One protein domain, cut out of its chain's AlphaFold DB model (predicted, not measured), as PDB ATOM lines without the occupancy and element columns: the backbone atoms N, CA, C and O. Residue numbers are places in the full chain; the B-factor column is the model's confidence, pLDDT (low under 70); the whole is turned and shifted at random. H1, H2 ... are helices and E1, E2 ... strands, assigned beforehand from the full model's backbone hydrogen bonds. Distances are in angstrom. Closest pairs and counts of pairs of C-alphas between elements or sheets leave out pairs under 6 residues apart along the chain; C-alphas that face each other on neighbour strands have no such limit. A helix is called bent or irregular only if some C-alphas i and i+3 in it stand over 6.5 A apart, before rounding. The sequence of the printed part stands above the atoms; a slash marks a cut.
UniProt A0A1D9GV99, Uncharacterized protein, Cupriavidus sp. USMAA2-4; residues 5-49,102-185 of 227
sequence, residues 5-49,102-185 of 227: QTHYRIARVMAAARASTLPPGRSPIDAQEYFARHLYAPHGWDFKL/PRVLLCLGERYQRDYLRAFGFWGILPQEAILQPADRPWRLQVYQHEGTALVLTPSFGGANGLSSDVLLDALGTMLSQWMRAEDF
ATOM      1  N   GLN A   5      51.696  60.286 160.762       88.38
ATOM      2  CA  GLN A   5      51.704  58.824 160.634       88.38
ATOM      3  C   GLN A   5      52.811  58.321 159.706       88.38
ATOM      4  O   GLN A   5      53.521  57.383 160.047       88.38
ATOM      5  N   THR A   6      53.010  58.960 158.550       90.50
ATOM      6  CA  THR A   6      54.109  58.585 157.645       90.50
ATOM      7  C   THR A   6      55.467  58.752 158.317       90.50
ATOM      8  O   THR A   6      56.350  57.931 158.103       90.50
ATOM      9  N   HIS A   7      55.642  59.792 159.129       92.94
ATOM     10  CA  HIS A   7      56.904  60.053 159.813       92.94
ATOM     11  C   HIS A   7      57.160  59.046 160.936       92.94
ATOM     12  O   HIS A   7      58.265  58.525 161.030       92.94
ATOM     13  N   TYR A   8      56.130  58.687 161.701       94.56
ATOM     14  CA  TYR A   8      56.217  57.606 162.683       94.56
ATOM     15  C   TYR A   8      56.566  56.261 162.026       94.56
ATOM     16  O   TYR A   8      57.433  55.540 162.504       94.56
ATOM     17  N   ARG A   9      55.972  55.951 160.865       95.31
ATOM     18  CA  ARG A   9      56.328  54.748 160.091       95.31
ATOM     19  C   ARG A   9      57.783  54.765 159.615       95.31
ATOM     20  O   ARG A   9      58.432  53.730 159.652       95.31
ATOM     21  N   ILE A  10      58.308  55.925 159.205       95.12
ATOM     22  CA  ILE A  10      59.738  56.073 158.883       95.12
ATOM     23  C   ILE A  10      60.588  55.817 160.133       95.12
ATOM     24  O   ILE A  10      61.537  55.047 160.057       95.12
ATOM     25  N   ALA A  11      60.231  56.402 161.280       95.31
ATOM     26  CA  ALA A  11      60.951  56.171 162.531       95.31
ATOM     27  C   ALA A  11      60.966  54.691 162.925       95.31
ATOM     28  O   ALA A  11      62.004  54.191 163.338       95.31
ATOM     29  N   ARG A  12      59.858  53.969 162.721       96.06
ATOM     30  CA  ARG A  12      59.794  52.522 162.946       96.06
ATOM     31  C   ARG A  12      60.769  51.742 162.064       96.06
ATOM     32  O   ARG A  12      61.557  50.956 162.578       96.06
ATOM     33  N   VAL A  13      60.769  52.014 160.757       96.25
ATOM     34  CA  VAL A  13      61.720  51.403 159.811       96.25
ATOM     35  C   VAL A  13      63.164  51.683 160.240       96.25
ATOM     36  O   VAL A  13      63.993  50.778 160.243       96.25
ATOM     37  N   MET A  14      63.466  52.919 160.640       95.31
ATOM     38  CA  MET A  14      64.812  53.303 161.068       95.31
ATOM     39  C   MET A  14      65.216  52.690 162.416       95.31
ATOM     40  O   MET A  14      66.371  52.300 162.578       95.31
ATOM     41  N   ALA A  15      64.285  52.560 163.364       94.62
ATOM     42  CA  ALA A  15      64.512  51.890 164.641       94.62
ATOM     43  C   ALA A  15      64.875  50.411 164.434       94.62
ATOM     44  O   ALA A  15      65.879  49.943 164.975       94.62
ATOM     45  N   ALA A  16      64.124  49.707 163.578       95.00
ATOM     46  CA  ALA A  16      64.414  48.325 163.207       95.00
ATOM     47  C   ALA A  16      65.752  48.197 162.458       95.00
ATOM     48  O   ALA A  16      66.589  47.379 162.837       95.00
ATOM     49  N   ALA A  17      66.016  49.062 161.472       95.12
ATOM     50  CA  ALA A  17      67.289  49.069 160.750       95.12
ATOM     51  C   ALA A  17      68.484  49.266 161.693       95.12
ATOM     52  O   ALA A  17      69.477  48.541 161.612       95.12
ATOM     53  N   ARG A  18      68.370  50.202 162.643       93.19
ATOM     54  CA  ARG A  18      69.388  50.438 163.671       93.19
ATOM     55  C   ARG A  18      69.593  49.216 164.562       93.19
ATOM     56  O   ARG A  18      70.738  48.850 164.818       93.19
ATOM     57  N   ALA A  19      68.510  48.606 165.045       93.00
ATOM     58  CA  ALA A  19      68.579  47.425 165.902       93.00
ATOM     59  C   ALA A  19      69.277  46.250 165.200       93.00
ATOM     60  O   ALA A  19      70.089  45.575 165.823       93.00
ATOM     61  N   SER A  20      69.026  46.054 163.902       93.81
ATOM     62  CA  SER A  20      69.670  45.007 163.099       93.81
ATOM     63  C   SER A  20      71.117  45.317 162.708       93.81
ATOM     64  O   SER A  20      71.886  44.397 162.453       93.81
ATOM     65  N   THR A  21      71.502  46.594 162.656       92.94
ATOM     66  CA  THR A  21      72.864  47.007 162.268       92.94
ATOM     67  C   THR A  21      73.847  46.979 163.443       92.94
ATOM     68  O   THR A  21      75.050  46.784 163.257       92.94
ATOM     69  N   LEU A  22      73.367  47.241 164.660       89.88
ATOM     70  CA  LEU A  22      74.224  47.352 165.838       89.88
ATOM     71  C   LEU A  22      74.560  45.978 166.444       89.88
ATOM     72  O   LEU A  22      73.729  45.073 166.408       89.88
ATOM     73  N   PRO A  23      75.750  45.823 167.061       85.12
ATOM     74  CA  PRO A  23      76.106  44.590 167.755       85.12
ATOM     75  C   PRO A  23      75.113  44.232 168.875       85.12
ATOM     76  O   PRO A  23      74.568  45.140 169.521       85.12
ATOM     77  N   PRO A  24      74.937  42.930 169.174       79.38
ATOM     78  CA  PRO A  24      74.150  42.477 170.317       79.38
ATOM     79  C   PRO A  24      74.614  43.121 171.633       79.38
ATOM     80  O   PRO A  24      75.805  43.363 171.831       79.38
ATOM     81  N   GLY A  25      73.677  43.386 172.547       74.19
ATOM     82  CA  GLY A  25      73.969  43.937 173.880       74.19
ATOM     83  C   GLY A  25      73.759  45.448 174.032       74.19
ATOM     84  O   GLY A  25      73.907  45.974 175.133       74.19
ATOM     85  N   ARG A  26      73.367  46.163 172.969       76.69
ATOM     86  CA  ARG A  26      72.807  47.519 173.098       76.69
ATOM     87  C   ARG A  26      71.300  47.458 173.316       76.69
ATOM     88  O   ARG A  26      70.621  46.669 172.664       76.69
ATOM     89  N   SER A  27      70.776  48.333 174.174       74.88
ATOM     90  CA  SER A  27      69.330  48.484 174.333       74.88
ATOM     91  C   SER A  27      68.697  48.860 172.986       74.88
ATOM     92  O   SER A  27      69.157  49.822 172.350       74.88
ATOM     93  N   PRO A  28      67.681  48.109 172.521       79.81
ATOM     94  CA  PRO A  28      66.931  48.497 171.341       79.81
ATOM     95  C   PRO A  28      66.231  49.830 171.619       79.81
ATOM     96  O   PRO A  28      65.732  50.060 172.716       79.81
ATOM     97  N   ILE A  29      66.229  50.708 170.618       88.38
ATOM     98  CA  ILE A  29      65.451  51.949 170.639       88.38
ATOM     99  C   ILE A  29      64.134  51.627 169.947       88.38
ATOM    100  O   ILE A  29      64.155  51.088 168.838       88.38
ATOM    101  N   ASP A  30      63.009  51.930 170.585       91.56
ATOM    102  CA  ASP A  30      61.704  51.730 169.962       91.56
ATOM    103  C   ASP A  30      61.373  52.841 168.946       91.56
ATOM    104  O   ASP A  30      62.058  53.861 168.821       91.56
ATOM    105  N   ALA A  31      60.305  52.643 168.171       93.75
ATOM    106  CA  ALA A  31      59.897  53.596 167.141       93.75
ATOM    107  C   ALA A  31      59.521  54.977 167.710       93.75
ATOM    108  O   ALA A  31      59.734  55.988 167.037       93.75
ATOM    109  N   GLN A  32      58.968  55.031 168.924       94.38
ATOM    110  CA  GLN A  32      58.523  56.264 169.566       94.38
ATOM    111  C   GLN A  32      59.720  57.093 170.036       94.38
ATOM    112  O   GLN A  32      59.776  58.299 169.781       94.38
ATOM    113  N   GLU A  33      60.700  56.453 170.666       92.88
ATOM    114  CA  GLU A  33      61.957  57.076 171.055       92.88
ATOM    115  C   GLU A  33      62.736  57.541 169.819       92.88
ATOM    116  O   GLU A  33      63.180  58.694 169.775       92.88
ATOM    117  N   TYR A  34      62.825  56.709 168.771       92.94
ATOM    118  CA  TYR A  34      63.464  57.105 167.514       92.94
ATOM    119  C   TYR A  34      62.786  58.327 166.894       92.94
ATOM    120  O   TYR A  34      63.456  59.289 166.515       92.94
ATOM    121  N   PHE A  35      61.455  58.322 166.833       93.75
ATOM    122  CA  PHE A  35      60.673  59.437 166.309       93.75
ATOM    123  C   PHE A  35      60.917  60.732 167.089       93.75
ATOM    124  O   PHE A  35      61.069  61.790 166.482       93.75
ATOM    125  N   ALA A  36      60.961  60.654 168.418       91.38
ATOM    126  CA  ALA A  36      61.079  61.825 169.278       91.38
ATOM    127  C   ALA A  36      62.500  62.408 169.330       91.38
ATOM    128  O   ALA A  36      62.651  63.616 169.511       91.38
ATOM    129  N   ARG A  37      63.535  61.565 169.219       89.19
ATOM    130  CA  ARG A  37      64.920  61.954 169.540       89.19
ATOM    131  C   ARG A  37      65.894  61.884 168.369       89.19
ATOM    132  O   ARG A  37      66.951  62.507 168.440       89.19
ATOM    133  N   HIS A  38      65.580  61.116 167.326       89.25
ATOM    134  CA  HIS A  38      66.552  60.751 166.291       89.25
ATOM    135  C   HIS A  38      66.106  61.108 164.876       89.25
ATOM    136  O   HIS A  38      66.930  61.596 164.104       89.25
ATOM    137  N   LEU A  39      64.823  60.925 164.554       92.81
ATOM    138  CA  LEU A  39      64.299  61.193 163.219       92.81
ATOM    139  C   LEU A  39      64.530  62.662 162.826       92.81
ATOM    140  O   LEU A  39      63.991  63.575 163.453       92.81
ATOM    141  N   TYR A  40      65.310  62.880 161.766       91.12
ATOM    142  CA  TYR A  40      65.715  64.204 161.266       91.12
ATOM    143  C   TYR A  40      66.403  65.111 162.295       91.12
ATOM    144  O   TYR A  40      66.341  66.341 162.178       91.12
ATOM    145  N   ALA A  41      67.053  64.535 163.307       88.62
ATOM    146  CA  ALA A  41      67.816  65.318 164.269       88.62
ATOM    147  C   ALA A  41      68.910  66.151 163.561       88.62
ATOM    148  O   ALA A  41      69.439  65.735 162.523       88.62
ATOM    149  N   PRO A  42      69.302  67.318 164.105       82.38
ATOM    150  CA  PRO A  42      70.505  68.011 163.658       82.38
ATOM    151  C   PRO A  42      71.712  67.073 163.741       82.38
ATOM    152  O   PRO A  42      71.911  66.414 164.758       82.38
ATOM    153  N   HIS A  43      72.501  66.990 162.667       78.25
ATOM    154  CA  HIS A  43      73.584  66.000 162.533       78.25
ATOM    155  C   HIS A  43      73.112  64.536 162.629       78.25
ATOM    156  O   HIS A  43      73.898  63.642 162.942       78.25
ATOM    157  N   GLY A  44      71.824  64.301 162.366       79.75
ATOM    158  CA  GLY A  44      71.228  62.985 162.216       79.75
ATOM    159  C   GLY A  44      71.618  62.311 160.901       79.75
ATOM    160  O   GLY A  44      72.314  62.867 160.052       79.75
ATOM    161  N   TRP A  45      71.143  61.081 160.760       82.62
ATOM    162  CA  TRP A  45      71.601  60.094 159.772       82.62
ATOM    163  C   TRP A  45      70.623  59.965 158.610       82.62
ATOM    164  O   TRP A  45      70.932  59.420 157.554       82.62
ATOM    165  N   ASP A  46      69.429  60.495 158.822       90.31
ATOM    166  CA  ASP A  46      68.298  60.439 157.933       90.31
ATOM    167  C   ASP A  46      67.767  61.849 157.674       90.31
ATOM    168  O   ASP A  46      67.753  62.735 158.528       90.31
ATOM    169  N   PHE A  47      67.301  62.052 156.451       92.19
ATOM    170  CA  PHE A  47      66.535  63.226 156.077       92.19
ATOM    171  C   PHE A  47      65.515  62.820 155.020       92.19
ATOM    172  O   PHE A  47      65.713  61.880 154.247       92.19
ATOM    173  N   LYS A  48      64.398  63.544 154.968       93.62
ATOM    174  CA  LYS A  48      63.333  63.303 153.993       93.62
ATOM    175  C   LYS A  48      63.279  64.426 152.974       93.62
ATOM    176  O   LYS A  48      63.198  65.598 153.327       93.62
ATOM    177  N   LEU A  49      63.225  64.046 151.701       94.19
ATOM    178  CA  LEU A  49      62.957  64.950 150.588       94.19
ATOM    179  C   LEU A  49      61.739  64.472 149.809       94.19
ATOM    180  O   LEU A  49      61.529  63.276 149.632       94.19
ATOM    181  N   PRO A 102      74.717  58.724 150.441       95.50
ATOM    182  CA  PRO A 102      73.943  57.964 151.411       95.50
ATOM    183  C   PRO A 102      74.077  56.467 151.126       95.50
ATOM    184  O   PRO A 102      74.075  56.053 149.965       95.50
ATOM    185  N   ARG A 103      74.135  55.648 152.180       96.31
ATOM    186  CA  ARG A 103      74.108  54.183 152.051       96.31
ATOM    187  C   ARG A 103      72.823  53.708 151.385       96.31
ATOM    188  O   ARG A 103      72.854  52.848 150.511       96.31
ATOM    189  N   VAL A 104      71.701  54.305 151.785       97.62
ATOM    190  CA  VAL A 104      70.360  53.905 151.364       97.62
ATOM    191  C   VAL A 104      69.538  55.126 150.951       97.62
ATOM    192  O   VAL A 104      69.490  56.132 151.655       97.62
ATOM    193  N   LEU A 105      68.846  55.015 149.818       97.81
ATOM    194  CA  LEU A 105      67.778  55.907 149.377       97.81
ATOM    195  C   LEU A 105      66.460  55.132 149.367       97.81
ATOM    196  O   LEU A 105      66.194  54.361 148.445       97.81
ATOM    197  N   LEU A 106      65.612  55.360 150.370       97.50
ATOM    198  CA  LEU A 106      64.284  54.755 150.432       97.50
ATOM    199  C   LEU A 106      63.263  55.620 149.683       97.50
ATOM    200  O   LEU A 106      62.906  56.716 150.119       97.50
ATOM    201  N   CYS A 107      62.783  55.123 148.549       96.69
ATOM    202  CA  CYS A 107      61.886  55.839 147.650       96.69
ATOM    203  C   CYS A 107      60.456  55.295 147.769       96.69
ATOM    204  O   CYS A 107      60.182  54.148 147.418       96.69
ATOM    205  N   LEU A 108      59.534  56.133 148.254       93.06
ATOM    206  CA  LEU A 108      58.140  55.749 148.489       93.06
ATOM    207  C   LEU A 108      57.280  55.982 147.237       93.06
ATOM    208  O   LEU A 108      57.232  57.095 146.707       93.06
ATOM    209  N   GLY A 109      56.549  54.957 146.806       89.62
ATOM    210  CA  GLY A 109      55.623  55.016 145.678       89.62
ATOM    211  C   GLY A 109      56.270  54.600 144.358       89.62
ATOM    212  O   GLY A 109      56.778  55.432 143.607       89.62
ATOM    213  N   GLU A 110      56.150  53.314 144.042       88.31
ATOM    214  CA  GLU A 110      56.679  52.665 142.832       88.31
ATOM    215  C   GLU A 110      56.283  53.348 141.514       88.31
ATOM    216  O   GLU A 110      57.066  53.375 140.569       88.31
ATOM    217  N   ARG A 111      55.120  54.014 141.459       90.75
ATOM    218  CA  ARG A 111      54.664  54.738 140.257       90.75
ATOM    219  C   ARG A 111      55.638  55.819 139.772       90.75
ATOM    220  O   ARG A 111      55.583  56.211 138.611       90.75
ATOM    221  N   TYR A 112      56.508  56.321 140.651       94.00
ATOM    222  CA  TYR A 112      57.522  57.326 140.323       94.00
ATOM    223  C   TYR A 112      58.906  56.725 140.055       94.00
ATOM    224  O   TYR A 112      59.880  57.468 139.979       94.00
ATOM    225  N   GLN A 113      59.020  55.406 139.883       96.12
ATOM    226  CA  GLN A 113      60.278  54.695 139.637       96.12
ATOM    227  C   GLN A 113      61.192  55.406 138.633       96.12
ATOM    228  O   GLN A 113      62.315  55.765 138.971       96.12
ATOM    229  N   ARG A 114      60.709  55.669 137.411       96.75
ATOM    230  CA  ARG A 114      61.520  56.314 136.360       96.75
ATOM    231  C   ARG A 114      62.047  57.683 136.791       96.75
ATOM    232  O   ARG A 114      63.179  58.037 136.471       96.75
ATOM    233  N   ASP A 115      61.239  58.431 137.534       97.25
ATOM    234  CA  ASP A 115      61.618  59.746 138.036       97.25
ATOM    235  C   ASP A 115      62.642  59.647 139.166       97.25
ATOM    236  O   ASP A 115      63.599  60.414 139.163       97.25
ATOM    237  N   TYR A 116      62.503  58.684 140.082       97.94
ATOM    238  CA  TYR A 116      63.514  58.411 141.105       97.94
ATOM    239  C   TYR A 116      64.858  58.035 140.479       97.94
ATOM    240  O   TYR A 116      65.879  58.628 140.829       97.94
ATOM    241  N   LEU A 117      64.855  57.117 139.505       98.00
ATOM    242  CA  LEU A 117      66.075  56.700 138.813       98.00
ATOM    243  C   LEU A 117      66.742  57.876 138.098       98.00
ATOM    244  O   LEU A 117      67.952  58.060 138.205       98.00
ATOM    245  N   ARG A 118      65.964  58.721 137.417       97.44
ATOM    246  CA  ARG A 118      66.498  59.921 136.761       97.44
ATOM    247  C   ARG A 118      67.015  60.948 137.773       97.44
ATOM    248  O   ARG A 118      68.116  61.460 137.600       97.44
ATOM    249  N   ALA A 119      66.246  61.251 138.817       97.81
ATOM    250  CA  ALA A 119      66.571  62.284 139.799       97.81
ATOM    251  C   ALA A 119      67.819  61.951 140.620       97.81
ATOM    252  O   ALA A 119      68.613  62.838 140.917       97.81
ATOM    253  N   PHE A 120      68.005  60.679 140.968       97.88
ATOM    254  CA  PHE A 120      69.142  60.230 141.763       97.88
ATOM    255  C   PHE A 120      70.282  59.643 140.925       97.88
ATOM    256  O   PHE A 120      71.284  59.236 141.500       97.88
ATOM    257  N   GLY A 121      70.192  59.626 139.592       96.50
ATOM    258  CA  GLY A 121      71.284  59.166 138.724       96.50
ATOM    259  C   GLY A 121      71.503  57.650 138.741       96.50
ATOM    260  O   GLY A 121      72.641  57.202 138.782       96.50
ATOM    261  N   PHE A 122      70.414  56.881 138.735       98.06
ATOM    262  CA  PHE A 122      70.376  55.422 138.557       98.06
ATOM    263  C   PHE A 122      69.797  55.024 137.186       98.06
ATOM    264  O   PHE A 122      69.361  53.891 136.982       98.06
ATOM    265  N   TRP A 123      69.722  55.954 136.230       95.25
ATOM    266  CA  TRP A 123      69.234  55.644 134.887       95.25
ATOM    267  C   TRP A 123      70.152  54.624 134.200       95.25
ATOM    268  O   TRP A 123      71.366  54.793 134.200       95.25
ATOM    269  N   GLY A 124      69.569  53.569 133.625       95.56
ATOM    270  CA  GLY A 124      70.317  52.470 133.001       95.56
ATOM    271  C   GLY A 124      70.862  51.421 133.978       95.56
ATOM    272  O   GLY A 124      71.381  50.405 133.529       95.56
ATOM    273  N   ILE A 125      70.712  51.617 135.292       97.81
ATOM    274  CA  ILE A 125      71.072  50.601 136.287       97.81
ATOM    275  C   ILE A 125      69.997  49.514 136.303       97.81
ATOM    276  O   ILE A 125      68.801  49.808 136.371       97.81
ATOM    277  N   LEU A 126      70.423  48.252 136.241       96.81
ATOM    278  CA  LEU A 126      69.514  47.111 136.280       96.81
ATOM    279  C   LEU A 126      68.962  46.904 137.701       96.81
ATOM    280  O   LEU A 126      69.730  46.982 138.666       96.81
ATOM    281  N   PRO A 127      67.652  46.637 137.848       96.88
ATOM    282  CA  PRO A 127      67.074  46.315 139.142       96.88
ATOM    283  C   PRO A 127      67.510  44.926 139.610       96.88
ATOM    284  O   PRO A 127      67.611  43.986 138.822       96.88
ATOM    285  N   GLN A 128      67.671  44.792 140.918       96.62
ATOM    286  CA  GLN A 128      67.688  43.528 141.643       96.62
ATOM    287  C   GLN A 128      66.369  43.400 142.405       96.62
ATOM    288  O   GLN A 128      65.835  44.392 142.907       96.62
ATOM    289  N   GLU A 129      65.827  42.188 142.480       95.25
ATOM    290  CA  GLU A 129      64.630  41.921 143.275       95.25
ATOM    291  C   GLU A 129      65.033  41.591 144.716       95.25
ATOM    292  O   GLU A 129      65.912  40.763 144.949       95.25
ATOM    293  N   ALA A 130      64.377  42.235 145.678       93.12
ATOM    294  CA  ALA A 130      64.430  41.865 147.086       93.12
ATOM    295  C   ALA A 130      63.038  41.420 147.539       93.12
ATOM    296  O   ALA A 130      62.033  42.042 147.186       93.12
ATOM    297  N   ILE A 131      62.975  40.346 148.322       90.94
ATOM    298  CA  ILE A 131      61.718  39.797 148.827       90.94
ATOM    299  C   ILE A 131      61.585  40.149 150.303       90.94
ATOM    300  O   ILE A 131      62.411  39.768 151.129       90.94
ATOM    301  N   LEU A 132      60.509  40.855 150.628       89.06
ATOM    302  CA  LEU A 132      60.108  41.182 151.982       89.06
ATOM    303  C   LEU A 132      58.924  40.289 152.372       89.06
ATOM    304  O   LEU A 132      57.797  40.521 151.935       89.06
ATOM    305  N   GLN A 133      59.170  39.254 153.174       84.62
ATOM    306  CA  GLN A 133      58.146  38.274 153.559       84.62
ATOM    307  C   GLN A 133      58.133  38.010 155.073       84.62
ATOM    308  O   GLN A 133      58.588  36.964 155.525       84.62
ATOM    309  N   PRO A 134      57.617  38.945 155.884       74.31
ATOM    310  CA  PRO A 134      57.463  38.722 157.320       74.31
ATOM    311  C   PRO A 134      56.101  38.115 157.701       74.31
ATOM    312  O   PRO A 134      55.839  37.884 158.875       74.31
ATOM    313  N   ALA A 135      55.223  37.899 156.717       71.38
ATOM    314  CA  ALA A 135      53.901  37.291 156.850       71.38
ATOM    315  C   ALA A 135      53.584  36.474 155.579       71.38
ATOM    316  O   ALA A 135      54.425  36.365 154.684       71.38
ATOM    317  N   ASP A 136      52.366  35.945 155.464       73.44
ATOM    318  CA  ASP A 136      51.995  34.948 154.445       73.44
ATOM    319  C   ASP A 136      52.220  35.393 152.987       73.44
ATOM    320  O   ASP A 136      52.504  34.568 152.118       73.44
ATOM    321  N   ARG A 137      52.131  36.702 152.697       80.25
ATOM    322  CA  ARG A 137      52.325  37.249 151.344       80.25
ATOM    323  C   ARG A 137      53.698  37.928 151.192       80.25
ATOM    324  O   ARG A 137      53.943  38.926 151.875       80.25
ATOM    325  N   PRO A 138      54.546  37.483 150.242       84.69
ATOM    326  CA  PRO A 138      55.795  38.163 149.925       84.69
ATOM    327  C   PRO A 138      55.545  39.481 149.181       84.69
ATOM    328  O   PRO A 138      54.724  39.554 148.263       84.69
ATOM    329  N   TRP A 139      56.307  40.509 149.542       88.00
ATOM    330  CA  TRP A 139      56.389  41.781 148.833       88.00
ATOM    331  C   TRP A 139      57.687  41.834 148.037       88.00
ATOM    332  O   TRP A 139      58.770  41.686 148.594       88.00
ATOM    333  N   ARG A 140      57.580  42.055 146.729       91.06
ATOM    334  CA  ARG A 140      58.736  42.208 145.842       91.06
ATOM    335  C   ARG A 140      59.096  43.681 145.750       91.06
ATOM    336  O   ARG A 140      58.261  44.499 145.368       91.06
ATOM    337  N   LEU A 141      60.325  44.007 146.110       94.50
ATOM    338  CA  LEU A 141      60.879  45.351 146.053       94.50
ATOM    339  C   LEU A 141      61.962  45.399 144.982       94.50
ATOM    340  O   LEU A 141      62.710  44.439 144.797       94.50
ATOM    341  N   GLN A 142      62.063  46.532 144.293       96.81
ATOM    342  CA  GLN A 142      63.159  46.767 143.358       96.81
ATOM    343  C   GLN A 142      64.274  47.540 144.048       96.81
ATOM    344  O   GLN A 142      64.046  48.593 144.648       96.81
ATOM    345  N   VAL A 143      65.486  47.015 143.925       97.88
ATOM    346  CA  VAL A 143      66.705  47.584 144.483       97.88
ATOM    347  C   VAL A 143      67.672  47.903 143.354       97.88
ATOM    348  O   VAL A 143      67.888  47.095 142.457       97.88
ATOM    349  N   TYR A 144      68.291  49.073 143.415       98.38
ATOM    350  CA  TYR A 144      69.329  49.498 142.488       98.38
ATOM    351  C   TYR A 144      70.573  49.849 143.281       98.38
ATOM    352  O   TYR A 144      70.480  50.540 144.290       98.38
ATOM    353  N   GLN A 145      71.739  49.415 142.821       97.88
ATOM    354  CA  GLN A 145      73.002  49.705 143.494       97.88
ATOM    355  C   GLN A 145      73.926  50.450 142.540       97.88
ATOM    356  O   GLN A 145      74.142  50.012 141.412       97.88
ATOM    357  N   HIS A 146      74.436  51.598 142.979       97.44
ATOM    358  CA  HIS A 146      75.334  52.424 142.179       97.44
ATOM    359  C   HIS A 146      76.179  53.330 143.083       97.44
ATOM    360  O   HIS A 146      75.643  54.023 143.953       97.44
ATOM    361  N   GLU A 147      77.501  53.324 142.876       94.44
ATOM    362  CA  GLU A 147      78.488  54.142 143.612       94.44
ATOM    363  C   GLU A 147      78.330  54.075 145.145       94.44
ATOM    364  O   GLU A 147      78.352  55.093 145.831       94.44
ATOM    365  N   GLY A 148      78.113  52.875 145.692       93.94
ATOM    366  CA  GLY A 148      77.985  52.671 147.141       93.94
ATOM    367  C   GLY A 148      76.648  53.105 147.760       93.94
ATOM    368  O   GLY A 148      76.496  52.996 148.975       93.94
ATOM    369  N   THR A 149      75.678  53.550 146.952       97.81
ATOM    370  CA  THR A 149      74.297  53.826 147.378       97.81
ATOM    371  C   THR A 149      73.352  52.739 146.870       97.81
ATOM    372  O   THR A 149      73.314  52.459 145.669       97.81
ATOM    373  N   ALA A 150      72.521  52.200 147.760       98.31
ATOM    374  CA  ALA A 150      71.374  51.367 147.418       98.31
ATOM    375  C   ALA A 150      70.094  52.218 147.343       98.31
ATOM    376  O   ALA A 150      69.686  52.829 148.328       98.31
ATOM    377  N   LEU A 151      69.434  52.268 146.189       98.44
ATOM    378  CA  LEU A 151      68.100  52.843 146.035       98.44
ATOM    379  C   LEU A 151      67.065  51.727 146.122       98.44
ATOM    380  O   LEU A 151      67.071  50.813 145.303       98.44
ATOM    381  N   VAL A 152      66.160  51.826 147.091       98.00
ATOM    382  CA  VAL A 152      65.098  50.846 147.335       98.00
ATOM    383  C   VAL A 152      63.753  51.480 147.002       98.00
ATOM    384  O   VAL A 152      63.363  52.480 147.608       98.00
ATOM    385  N   LEU A 153      63.037  50.903 146.037       96.75
ATOM    386  CA  LEU A 153      61.666  51.280 145.706       96.75
ATOM    387  C   LEU A 153      60.694  50.464 146.547       96.75
ATOM    388  O   LEU A 153      60.679  49.237 146.486       96.75
ATOM    389  N   THR A 154      59.853  51.168 147.294       93.94
ATOM    390  CA  THR A 154      58.808  50.568 148.122       93.94
ATOM    391  C   THR A 154      57.442  51.146 147.761       93.94
ATOM    392  O   THR A 154      57.345  52.316 147.365       93.94
ATOM    393  N   PRO A 155      56.352  50.385 147.954       91.12
ATOM    394  CA  PRO A 155      55.018  50.955 148.049       91.12
ATOM    395  C   PRO A 155      54.971  52.113 149.054       91.12
ATOM    396  O   PRO A 155      55.805  52.234 149.957       91.12
ATOM    397  N   SER A 156      53.968  52.974 148.901       89.94
ATOM    398  CA  SER A 156      53.711  54.052 149.856       89.94
ATOM    399  C   SER A 156      53.483  53.503 151.265       89.94
ATOM    400  O   SER A 156      52.980  52.397 151.448       89.94
ATOM    401  N   PHE A 157      53.792  54.307 152.277       90.12
ATOM    402  CA  PHE A 157      53.446  53.978 153.657       90.12
ATOM    403  C   PHE A 157      51.968  54.278 153.922       90.12
ATOM    404  O   PHE A 157      51.569  55.442 154.019       90.12
ATOM    405  N   GLY A 158      51.170  53.226 154.088       82.69
ATOM    406  CA  GLY A 158      49.714  53.288 154.229       82.69
ATOM    407  C   GLY A 158      48.935  53.323 152.909       82.69
ATOM    408  O   GLY A 158      49.499  53.413 151.820       82.69
ATOM    409  N   GLY A 159      47.605  53.265 153.027       79.25
ATOM    410  CA  GLY A 159      46.691  53.017 151.907       79.25
ATOM    411  C   GLY A 159      46.461  51.520 151.677       79.25
ATOM    412  O   GLY A 159      47.183  50.693 152.227       79.25
ATOM    413  N   ALA A 160      45.456  51.176 150.865       73.00
ATOM    414  CA  ALA A 160      45.029  49.786 150.648       73.00
ATOM    415  C   ALA A 160      46.146  48.870 150.109       73.00
ATOM    416  O   ALA A 160      46.198  47.698 150.455       73.00
ATOM    417  N   ASN A 161      47.069  49.433 149.322       76.44
ATOM    418  CA  ASN A 161      48.184  48.709 148.699       76.44
ATOM    419  C   ASN A 161      49.555  49.126 149.268       76.44
ATOM    420  O   ASN A 161      50.580  48.907 148.629       76.44
ATOM    421  N   GLY A 162      49.583  49.812 150.415       81.75
ATOM    422  CA  GLY A 162      50.815  50.324 151.011       81.75
ATOM    423  C   GLY A 162      51.327  49.479 152.172       81.75
ATOM    424  O   GLY A 162      50.584  48.703 152.771       81.75
ATOM    425  N   LEU A 163      52.586  49.702 152.553       84.94
ATOM    426  CA  LEU A 163      53.146  49.118 153.772       84.94
ATOM    427  C   LEU A 163      52.510  49.809 154.982       84.94
ATOM    428  O   LEU A 163      52.726  51.002 155.219       84.94
ATOM    429  N   SER A 164      51.653  49.082 155.694       84.38
ATOM    430  CA  SER A 164      50.808  49.636 156.755       84.38
ATOM    431  C   SER A 164      50.947  48.926 158.098       84.38
ATOM    432  O   SER A 164      50.666  49.568 159.110       84.38
ATOM    433  N   SER A 165      51.394  47.665 158.121       89.38
ATOM    434  CA  SER A 165      51.593  46.916 159.360       89.38
ATOM    435  C   SER A 165      52.984  47.135 159.942       89.38
ATOM    436  O   SER A 165      53.982  47.255 159.232       89.38
ATOM    437  N   ASP A 166      53.026  47.134 161.264       92.44
ATOM    438  CA  ASP A 166      54.232  47.239 162.070       92.44
ATOM    439  C   ASP A 166      55.276  46.172 161.712       92.44
ATOM    440  O   ASP A 166      56.431  46.496 161.458       92.44
ATOM    441  N   VAL A 167      54.832  44.924 161.556       92.12
ATOM    442  CA  VAL A 167      55.669  43.781 161.164       92.12
ATOM    443  C   VAL A 167      56.328  43.985 159.790       92.12
ATOM    444  O   VAL A 167      57.502  43.666 159.613       92.12
ATOM    445  N   LEU A 168      55.607  44.550 158.812       91.50
ATOM    446  CA  LEU A 168      56.174  44.854 157.491       91.50
ATOM    447  C   LEU A 168      57.200  45.988 157.548       91.50
ATOM    448  O   LEU A 168      58.203  45.941 156.839       91.50
ATOM    449  N   LEU A 169      56.953  47.002 158.377       94.50
ATOM    450  CA  LEU A 169      57.874  48.123 158.558       94.50
ATOM    451  C   LEU A 169      59.157  47.682 159.272       94.50
ATOM    452  O   LEU A 169      60.242  48.087 158.857       94.50
ATOM    453  N   ASP A 170      59.044  46.816 160.278       94.88
ATOM    454  CA  ASP A 170      60.199  46.257 160.982       94.88
ATOM    455  C   ASP A 170      61.042  45.400 160.038       94.88
ATOM    456  O   ASP A 170      62.251  45.594 159.930       94.88
ATOM    457  N   ALA A 171      60.400  44.520 159.265       94.50
ATOM    458  CA  ALA A 171      61.088  43.702 158.274       94.50
ATOM    459  C   ALA A 171      61.771  44.548 157.189       94.50
ATOM    460  O   ALA A 171      62.875  44.214 156.753       94.50
ATOM    461  N   LEU A 172      61.143  45.651 156.757       96.06
ATOM    462  CA  LEU A 172      61.765  46.590 155.825       96.06
ATOM    463  C   LEU A 172      63.019  47.198 156.459       96.06
ATOM    464  O   LEU A 172      64.058  47.241 155.808       96.06
ATOM    465  N   GLY A 173      62.949  47.621 157.723       95.88
ATOM    466  CA  GLY A 173      64.107  48.116 158.466       95.88
ATOM    467  C   GLY A 173      65.240  47.093 158.531       95.88
ATOM    468  O   GLY A 173      66.366  47.399 158.136       95.88
ATOM    469  N   THR A 174      64.931  45.858 158.926       95.50
ATOM    470  CA  THR A 174      65.888  44.743 158.947       95.50
ATOM    471  C   THR A 174      66.526  44.523 157.577       95.50
ATOM    472  O   THR A 174      67.744  44.411 157.483       95.50
ATOM    473  N   MET A 175      65.748  44.532 156.493       96.25
ATOM    474  CA  MET A 175      66.286  44.401 155.137       96.25
ATOM    475  C   MET A 175      67.228  45.559 154.779       96.25
ATOM    476  O   MET A 175      68.280  45.333 154.188       96.25
ATOM    477  N   LEU A 176      66.882  46.801 155.136       96.75
ATOM    478  CA  LEU A 176      67.727  47.963 154.845       96.75
ATOM    479  C   LEU A 176      69.068  47.921 155.594       96.75
ATOM    480  O   LEU A 176      70.051  48.469 155.089       96.75
ATOM    481  N   SER A 177      69.125  47.250 156.749       95.56
ATOM    482  CA  SER A 177      70.342  47.147 157.568       95.56
ATOM    483  C   SER A 177      71.527  46.507 156.836       95.56
ATOM    484  O   SER A 177      72.668  46.828 157.145       95.56
ATOM    485  N   GLN A 178      71.288  45.692 155.800       95.69
ATOM    486  CA  GLN A 178      72.359  45.041 155.032       95.69
ATOM    487  C   GLN A 178      73.290  46.022 154.299       95.69
ATOM    488  O   GLN A 178      74.407  45.662 153.934       95.69
ATOM    489  N   TRP A 179      72.834  47.257 154.060       96.06
ATOM    490  CA  TRP A 179      73.645  48.321 153.452       96.06
ATOM    491  C   TRP A 179      74.195  49.314 154.478       96.06
ATOM    492  O   TRP A 179      74.918  50.237 154.105       96.06
ATOM    493  N   MET A 180      73.839  49.152 155.748       94.19
ATOM    494  CA  MET A 180      74.225  50.037 156.838       94.19
ATOM    495  C   MET A 180      75.360  49.419 157.653       94.19
ATOM    496  O   MET A 180      75.648  48.225 157.582       94.19
ATOM    497  N   ARG A 181      76.037  50.255 158.430       91.75
ATOM    498  CA  ARG A 181      77.151  49.881 159.298       91.75
ATOM    499  C   ARG A 181      76.929  50.429 160.695       91.75
ATOM    500  O   ARG A 181      76.261  51.440 160.881       91.75
ATOM    501  N   ALA A 182      77.545  49.809 161.698       88.44
ATOM    502  CA  ALA A 182      77.432  50.289 163.075       88.44
ATOM    503  C   ALA A 182      77.949  51.735 163.249       88.44
ATOM    504  O   ALA A 182      77.433  52.478 164.082       88.44
ATOM    505  N   GLU A 183      78.931  52.146 162.436       87.62
ATOM    506  CA  GLU A 183      79.440  53.526 162.362       87.62
ATOM    507  C   GLU A 183      78.404  54.532 161.832       87.62
ATOM    508  O   GLU A 183      78.487  55.710 162.171       87.62
ATOM    509  N   ASP A 184      77.387  54.059 161.101       84.88
ATOM    510  CA  ASP A 184      76.230  54.850 160.670       84.88
ATOM    511  C   ASP A 184      75.225  55.087 161.824       84.88
ATOM    512  O   ASP A 184      74.161  55.670 161.635       84.88
ATOM    513  N   PHE A 185      75.528  54.611 163.037       81.25
ATOM    514  CA  PHE A 185      74.726  54.813 164.245       81.25
ATOM    515  C   PHE A 185      75.630  55.023 165.473       81.25
ATOM    516  O   PHE A 185      75.619  54.206 166.412       81.25
TER     517      PHE A 185
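Overview. This is residues 5 to 49 and 102 to 185 of the 227 residues of an uncharacterized protein of Cupriavidus sp. USMAA2-4 (UniProt A0A1D9GV99). A strongly twisted sheet of four strands has a helix over each face, H3 over one and H4 over the other; H1 packs on H4 at a steep tilt and is not on the sheet, and H2 packs on H1, about perpendicular to it and apart from both H3 and H4. The printed part has 129 residues, with four named helices and four named strands in the order H1, H2, E1, H3, E2, E3, E4, H4. The sheet is mixed, in the order E1, E4, E3, E2, and the class is mixed, helices and strands. The whole is compact, with a radius of gyration of the C-alphas of 14.3 A, and rounded, with spans of 41 by 33 by 25 A.

Along the chain. H1, residues 5 to 21, begins at C-alpha 5 at (51.704, 58.824, 160.634) and is 24.3 A long. H2 is residues 31 to 37, 10.0 A. After the cut, E1 is residues 104 to 108, 12.7 A, from C-alpha 104 at (70.360, 53.905, 151.364). H3, residues 110 to 120, 14.6 A, is irregular: C-alphas 111 and 114 are 8.0 A apart. E2 is residues 128 to 132, 13.0 A; E3 is residues 139 to 146, 22.7 A; E4 is residues 149 to 154, 15.8 A. H4, residues 166 to 179, 21.3 A, ends at C-alpha 179 at (73.645, 48.321, 153.452).

Arrangement. E2, E3 and E4 form a meander, each strand the antiparallel neighbour of the one before, and both its pairs are hairpins. Across E2 and E3, N 130 and O 141 are 2.9 A apart; across E3 and E4, N 151 and O 144 are 2.8 A apart. E1, an edge strand, is parallel to E4, with N 107 and O 152 at 2.9 A. E1, H3 and E2 make a split strand-helix-strand unit, with E4 and E3 between its strands and a right-handed crossover. The sheet is the inner one of three layers, with H3 and H4 on opposite faces. H3 has a height over the sheet of 9.0 A and runs along the strands, at 13 degrees to E4 on the local plane. H4, also at a height of 9.0 A, runs along the strands at 8 degrees to E4 on the local plane; its closest C-alpha pair with E2 is Leu 132 and Leu 172, 6.8 A. H1 touches H4 at a steep tilt of 49 degrees, the same way; their closest C-alphas, of Ala 17 and Gly 173, are 4.0 A apart. H2 touches H1 about perpendicular, at 83 degrees, with the C-alphas of Arg 12 and Ala 31 closest at 4.3 A. In H1 and H2 every O i to N i+4 pair is within hydrogen-bond range; in H3 5 of 7 are, in H4 8 of 10.

Size, cuts and confidence. The C-alphas farthest apart, of Gly 25 and Gly 124, are 41.9 A apart. Residues 50 to 101 are not printed, and C-alphas 49 and 102 are 13.0 A apart across this cut. The link from E4 to H4, 11 residues, is long. The mean pLDDT of the printed part is 91.3, and no printed residue is under 70.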